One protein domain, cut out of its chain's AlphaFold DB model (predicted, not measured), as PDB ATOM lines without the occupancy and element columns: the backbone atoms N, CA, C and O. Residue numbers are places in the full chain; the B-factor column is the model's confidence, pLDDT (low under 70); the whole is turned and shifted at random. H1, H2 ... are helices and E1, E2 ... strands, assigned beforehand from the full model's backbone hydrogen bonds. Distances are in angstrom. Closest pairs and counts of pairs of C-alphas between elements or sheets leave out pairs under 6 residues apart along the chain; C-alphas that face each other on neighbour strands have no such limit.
ATOM      1  N   ILE A  14      37.556  66.839 122.969       89.69
ATOM      2  CA  ILE A  14      36.723  67.395 124.037       89.69
ATOM      3  C   ILE A  14      35.383  66.657 124.038       89.69
ATOM      4  O   ILE A  14      34.702  66.616 123.014       89.69
ATOM      5  N   SER A  15      34.986  66.092 125.181       91.56
ATOM      6  CA  SER A  15      33.670  65.458 125.346       91.56
ATOM      7  C   SER A  15      32.546  66.499 125.429       91.56
ATOM      8  O   SER A  15      32.625  67.469 126.186       91.56
ATOM      9  N   CYS A  16      31.466  66.257 124.685       93.44
ATOM     10  CA  CYS A  16      30.245  67.060 124.688       93.44
ATOM     11  C   CYS A  16      29.085  66.388 125.440       93.44
ATOM     12  O   CYS A  16      27.919  66.754 125.232       93.44
ATOM     13  N   SER A  17      29.364  65.415 126.310       92.25
ATOM     14  CA  SER A  17      28.330  64.655 127.029       92.25
ATOM     15  C   SER A  17      27.438  65.542 127.898       92.25
ATOM     16  O   SER A  17      26.236  65.308 127.967       92.25
ATOM     17  N   ASN A  18      27.986  66.629 128.452       92.88
ATOM     18  CA  ASN A  18      27.248  67.589 129.283       92.88
ATOM     19  C   ASN A  18      26.064  68.257 128.549       92.88
ATOM     20  O   ASN A  18      25.046  68.564 129.153       92.88
ATOM     21  N   VAL A  19      26.173  68.466 127.234       93.62
ATOM     22  CA  VAL A  19      25.121  69.141 126.447       93.62
ATOM     23  C   VAL A  19      24.329  68.199 125.556       93.62
ATOM     24  O   VAL A  19      23.177  68.474 125.238       93.62
ATOM     25  N   THR A  20      24.928  67.081 125.150       90.19
ATOM     26  CA  THR A  20      24.275  66.107 124.263       90.19
ATOM     27  C   THR A  20      23.605  64.957 125.003       90.19
ATOM     28  O   THR A  20      22.845  64.224 124.377       90.19
ATOM     29  N   ASN A  21      23.881  64.775 126.302       89.25
ATOM     30  CA  ASN A  21      23.540  63.561 127.053       89.25
ATOM     31  C   ASN A  21      24.023  62.274 126.351       89.25
ATOM     32  O   ASN A  21      23.387  61.228 126.442       89.25
ATOM     33  N   SER A  22      25.133  62.359 125.607       88.44
ATOM     34  CA  SER A  22      25.730  61.231 124.894       88.44
ATOM     35  C   SER A  22      27.223  61.130 125.182       88.44
ATOM     36  O   SER A  22      27.974  62.085 124.978       88.44
ATOM     37  N   ASP A  23      27.675  59.945 125.579       88.25
ATOM     38  CA  ASP A  23      29.094  59.651 125.833       88.25
ATOM     39  C   ASP A  23      29.909  59.486 124.546       88.25
ATOM     40  O   ASP A  23      31.132  59.463 124.569       88.25
ATOM     41  N   THR A  24      29.232  59.433 123.397       90.25
ATOM     42  CA  THR A  24      29.878  59.280 122.087       90.25
ATOM     43  C   THR A  24      30.209  60.601 121.415       90.25
ATOM     44  O   THR A  24      30.832  60.580 120.363       90.25
ATOM     45  N   SER A  25      29.770  61.744 121.948       92.06
ATOM     46  CA  SER A  25      29.842  63.017 121.231       92.06
ATOM     47  C   SER A  25      31.091  63.814 121.591       92.06
ATOM     48  O   SER A  25      31.276  64.188 122.750       92.06
ATOM     49  N   TYR A  26      31.915  64.117 120.587       91.81
ATOM     50  CA  TYR A  26      33.198  64.790 120.759       91.81
ATOM     51  C   TYR A  26      33.398  65.935 119.771       91.81
ATOM     52  O   TYR A  26      32.816  65.975 118.684       91.81
ATOM     53  N   CYS A  27      34.268  66.854 120.168       91.81
ATOM     54  CA  CYS A  27      34.772  67.958 119.372       91.81
ATOM     55  C   CYS A  27      36.297  67.936 119.371       91.81
ATOM     56  O   CYS A  27      36.912  67.438 120.311       91.81
ATOM     57  N   CYS A  28      36.908  68.513 118.342       88.75
ATOM     58  CA  CYS A  28      38.340  68.775 118.381       88.75
ATOM     59  C   CYS A  28      38.644  69.943 119.317       88.75
ATOM     60  O   CYS A  28      37.875  70.912 119.390       88.75
ATOM     61  N   ASP A  29      39.774  69.840 120.009       83.00
ATOM     62  CA  ASP A  29      40.333  70.938 120.780       83.00
ATOM     63  C   ASP A  29      40.519  72.202 119.914       83.00
ATOM     64  O   ASP A  29      40.669  72.120 118.693       83.00
ATOM     65  N   HIS A  30      40.439  73.377 120.543       84.00
ATOM     66  CA  HIS A  30      40.404  74.707 119.910       84.00
ATOM     67  C   HIS A  30      39.148  75.063 119.080       84.00
ATOM     68  O   HIS A  30      39.056  76.189 118.582       84.00
ATOM     69  N   ASN A  31      38.121  74.204 118.984       82.50
ATOM     70  CA  ASN A  31      36.852  74.576 118.338       82.50
ATOM     71  C   ASN A  31      35.878  75.244 119.333       82.50
ATOM     72  O   ASN A  31      35.086  74.584 120.016       82.50
ATOM     73  N   THR A  32      35.942  76.576 119.438       86.44
ATOM     74  CA  THR A  32      35.093  77.343 120.372       86.44
ATOM     75  C   THR A  32      33.600  77.095 120.137       86.44
ATOM     76  O   THR A  32      33.130  77.014 119.004       86.44
ATOM     77  N   ASN A  33      32.832  76.964 121.223       89.94
ATOM     78  CA  ASN A  33      31.387  76.695 121.199       89.94
ATOM     79  C   ASN A  33      30.947  75.425 120.445       89.94
ATOM     80  O   ASN A  33      29.750  75.251 120.238       89.94
ATOM     81  N   CYS A  34      31.856  74.510 120.093       91.19
ATOM     82  CA  CYS A  34      31.536  73.310 119.313       91.19
ATOM     83  C   CYS A  34      30.428  72.447 119.929       91.19
ATOM     84  O   CYS A  34      29.492  72.029 119.248       91.19
ATOM     85  N   CYS A  35      30.489  72.214 121.241       92.81
ATOM     86  CA  CYS A  35      29.502  71.373 121.908       92.81
ATOM     87  C   CYS A  35      28.092  71.992 121.876       92.81
ATOM     88  O   CYS A  35      27.124  71.267 121.639       92.81
ATOM     89  N   ASN A  36      27.989  73.318 122.048       94.00
ATOM     90  CA  ASN A  36      26.723  74.058 122.079       94.00
ATOM     91  C   ASN A  36      26.152  74.299 120.674       94.00
ATOM     92  O   ASN A  36      24.946  74.187 120.478       94.00
ATOM     93  N   SER A  37      27.007  74.627 119.702       90.56
ATOM     94  CA  SER A  37      26.598  74.889 118.315       90.56
ATOM     95  C   SER A  37      26.325  73.604 117.532       90.56
ATOM     96  O   SER A  37      25.569  73.620 116.565       90.56
ATOM     97  N   GLY A  38      26.959  72.494 117.926       86.31
ATOM     98  CA  GLY A  38      26.948  71.229 117.192       86.31
ATOM     99  C   GLY A  38      27.821  71.228 115.932       86.31
ATOM    100  O   GLY A  38      27.948  70.190 115.286       86.31
ATOM    101  N   VAL A  39      28.447  72.354 115.575       86.56
ATOM    102  CA  VAL A  39      29.293  72.467 114.380       86.56
ATOM    103  C   VAL A  39      30.663  71.858 114.662       86.56
ATOM    104  O   VAL A  39      31.342  72.262 115.601       86.56
ATOM    105  N   GLY A  40      31.079  70.895 113.835       85.44
ATOM    106  CA  GLY A  40      32.337  70.164 114.031       85.44
ATOM    107  C   GLY A  40      32.266  69.091 115.121       85.44
ATOM    108  O   GLY A  40      33.295  68.519 115.479       85.44
ATOM    109  N   ARG A  41      31.062  68.807 115.638       90.31
ATOM    110  CA  ARG A  41      30.810  67.717 116.579       90.31
ATOM    111  C   ARG A  41      30.632  66.406 115.821       90.31
ATOM    112  O   ARG A  41      29.921  66.355 114.818       90.31
ATOM    113  N   PHE A  42      31.249  65.342 116.312       90.44
ATOM    114  CA  PHE A  42      31.165  64.009 115.722       90.44
ATOM    115  C   PHE A  42      30.936  62.953 116.797       90.44
ATOM    116  O   PHE A  42      31.225  63.175 117.973       90.44
ATOM    117  N   ASN A  43      30.407  61.803 116.379       90.25
ATOM    118  CA  ASN A  43      30.169  60.686 117.277       90.25
ATOM    119  C   ASN A  43      31.216  59.593 117.065       90.25
ATOM    120  O   ASN A  43      31.440  59.145 115.941       90.25
ATOM    121  N   VAL A  44      31.831  59.151 118.158       87.62
ATOM    122  CA  VAL A  44      32.748  58.014 118.189       87.62
ATOM    123  C   VAL A  44      31.997  56.847 118.814       87.62
ATOM    124  O   VAL A  44      31.607  56.910 119.974       87.62
ATOM    125  N   LEU A  45      31.744  55.802 118.028       84.06
ATOM    126  CA  LEU A  45      31.121  54.569 118.508       84.06
ATOM    127  C   LEU A  45      32.203  53.529 118.837       84.06
ATOM    128  O   LEU A  45      33.234  53.514 118.155       84.06
ATOM    129  N   PRO A  46      31.959  52.613 119.796       80.00
ATOM    130  CA  PRO A  46      30.743  52.447 120.614       80.00
ATOM    131  C   PRO A  46      30.718  53.332 121.881       80.00
ATOM    132  O   PRO A  46      31.761  53.788 122.330       80.00
ATOM    133  N   SER A  47      29.531  53.538 122.476       72.94
ATOM    134  CA  SER A  47      29.347  54.300 123.734       72.94
ATOM    135  C   SER A  47      30.111  53.728 124.932       72.94
ATOM    136  O   SER A  47      30.404  54.458 125.868       72.94
ATOM    137  N   ASP A  48      30.466  52.445 124.862       71.62
ATOM    138  CA  ASP A  48      31.297  51.735 125.829       71.62
ATOM    139  C   ASP A  48      32.514  51.153 125.087       71.62
ATOM    140  O   ASP A  48      32.447  50.024 124.587       71.62
ATOM    141  N   PRO A  49      33.611  51.913 124.917       68.94
ATOM    142  CA  PRO A  49      34.787  51.401 124.232       68.94
ATOM    143  C   PRO A  49      35.447  50.313 125.082       68.94
ATOM    144  O   PRO A  49      35.937  50.560 126.183       68.94
ATOM    145  N   GLU A  50      35.485  49.093 124.555       70.62
ATOM    146  CA  GLU A  50      36.261  48.013 125.152       70.62
ATOM    147  C   GLU A  50      37.750  48.207 124.823       70.62
ATOM    148  O   GLU A  50      38.129  48.550 123.697       70.62
ATOM    149  N   VAL A  51      38.617  48.013 125.821       76.62
ATOM    150  CA  VAL A  51      40.067  48.137 125.641       76.62
ATOM    151  C   VAL A  51      40.556  46.971 124.785       76.62
ATOM    152  O   VAL A  51      40.737  45.863 125.276       76.62
ATOM    153  N   TRP A  52      40.794  47.233 123.501       74.69
ATOM    154  CA  TRP A  52      41.275  46.230 122.544       74.69
ATOM    155  C   TRP A  52      42.807  46.118 122.504       74.69
ATOM    156  O   TRP A  52      43.345  45.145 121.984       74.69
ATOM    157  N   ALA A  53      43.536  47.084 123.071       83.38
ATOM    158  CA  ALA A  53      44.993  47.059 123.148       83.38
ATOM    159  C   ALA A  53      45.517  47.824 124.369       83.38
ATOM    160  O   ALA A  53      44.940  48.826 124.789       83.38
ATOM    161  N   THR A  54      46.637  47.365 124.922       85.31
ATOM    162  CA  THR A  54      47.341  47.996 126.044       85.31
ATOM    163  C   THR A  54      48.797  48.265 125.672       85.31
ATOM    164  O   THR A  54      49.412  47.514 124.916       85.31
ATOM    165  N   TRP A  55      49.371  49.357 126.176       89.81
ATOM    166  CA  TRP A  55      50.764  49.711 125.898       89.81
ATOM    167  C   TRP A  55      51.730  48.899 126.768       89.81
ATOM    168  O   TRP A  55      51.766  49.048 127.995       89.81
ATOM    169  N   ASN A  56      52.580  48.083 126.141       83.56
ATOM    170  CA  ASN A  56      53.628  47.349 126.837       83.56
ATOM    171  C   ASN A  56      54.942  48.135 126.832       83.56
ATOM    172  O   ASN A  56      55.688  48.152 125.852       83.56
ATOM    173  N   ARG A  57      55.273  48.728 127.985       87.19
ATOM    174  CA  ARG A  57      56.503  49.515 128.172       87.19
ATOM    175  C   ARG A  57      57.796  48.729 127.930       87.19
ATOM    176  O   ARG A  57      58.779  49.334 127.522       87.19
ATOM    177  N   LYS A  58      57.821  47.414 128.178       86.56
ATOM    178  CA  LYS A  58      59.030  46.584 127.994       86.56
ATOM    179  C   LYS A  58      59.265  46.230 126.531       86.56
ATOM    180  O   LYS A  58      60.405  46.090 126.111       86.56
ATOM    181  N   ALA A  59      58.182  46.062 125.784       81.31
ATOM    182  CA  ALA A  59      58.215  45.674 124.383       81.31
ATOM    183  C   ALA A  59      58.057  46.859 123.416       81.31
ATOM    184  O   ALA A  59      58.045  46.638 122.207       81.31
ATOM    185  N   THR A  60      57.891  48.081 123.948       89.81
ATOM    186  CA  THR A  60      57.663  49.332 123.199       89.81
ATOM    187  C   THR A  60      56.637  49.169 122.078       89.81
ATOM    188  O   THR A  60      56.812  49.680 120.975       89.81
ATOM    189  N   ARG A  61      55.580  48.400 122.353       84.81
ATOM    190  CA  ARG A  61      54.525  48.075 121.393       84.81
ATOM    191  C   ARG A  61      53.181  47.977 122.099       84.81
ATOM    192  O   ARG A  61      53.118  47.701 123.300       84.81
ATOM    193  N   TYR A  62      52.115  48.175 121.335       84.81
ATOM    194  CA  TYR A  62      50.765  47.855 121.776       84.81
ATOM    195  C   TYR A  62      50.561  46.344 121.696       84.81
ATOM    196  O   TYR A  62      50.719  45.755 120.627       84.81
ATOM    197  N   ASP A  63      50.223  45.725 122.821       86.50
ATOM    198  CA  ASP A  63      49.778  44.338 122.853       86.50
ATOM    199  C   ASP A  63      48.242  44.342 122.813       86.50
ATOM    200  O   ASP A  63      47.589  45.025 123.607       86.50
ATOM    201  N   VAL A  64      47.657  43.604 121.866       86.06
ATOM    202  CA  VAL A  64      46.201  43.436 121.760       86.06
ATOM    203  C   VAL A  64      45.726  42.682 122.999       86.06
ATOM    204  O   VAL A  64      46.176  41.563 123.258       86.06
ATOM    205  N   VAL A  65      44.834  43.290 123.782       81.94
ATOM    206  CA  VAL A  65      44.182  42.592 124.893       81.94
ATOM    207  C   VAL A  65      43.144  41.699 124.236       81.94
ATOM    208  O   VAL A  65      42.148  42.182 123.712       81.94
TER     209      VAL A  65
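What this domain is: This is residues 14 to 65 of the 215 residues of an uncharacterized protein of Gibberella fujikuroi (UniProt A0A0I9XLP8). With little regular structure, the shape is a dumbbell: a small knot of loops with H1, E1 and H2 at one end, the lone hairpin E2 and E3 at the other, joined by part of the long stretch 38 to 52. The 52 printed residues, 20 in named elements, run H1, E1, H2, E2, E3, class mixed. It is only just extended, close to loose, with radius of gyration 15.0 A over the C-alphas, spanning 44 by 23 by 14 A.

How they stand to each other: H1, residues 17 to 20, and H2, residues 34 to 37, only just touch, with 3 pairs of C-alphas within 8 A, the closest Val 19 and Cys 35, 6.7 A. Both are too short for an O i to N i+4 pair; of one O i to N i+3 pair each, 0 are within range. E1, residues 25 to 28, pairs with no named strand; residues 14 to 15 and 42 to 43 pair antiparallel with parts of it. E2, residues 53 to 56, and E3, residues 61 to 64, form an antiparallel hairpin at 144 degrees; N 54 and O 63, 2.8 A apart, are within hydrogen-bond range. H1 and E1 are apart from both.

Where its parts are: H1 begins at C-alpha 17 (28.330, 64.655, 127.029); E1 measures 10.7 A, E2 9.4 A and E3 9.5 A, ending at C-alpha 64 (46.201, 43.436, 121.760).

The domain as a whole: The C-alphas farthest apart, Ser 37 and Lys 58, are 44.1 A apart. The printed part has no cut; the link H2 to E2 is long. Residue 49 is under pLDDT 70.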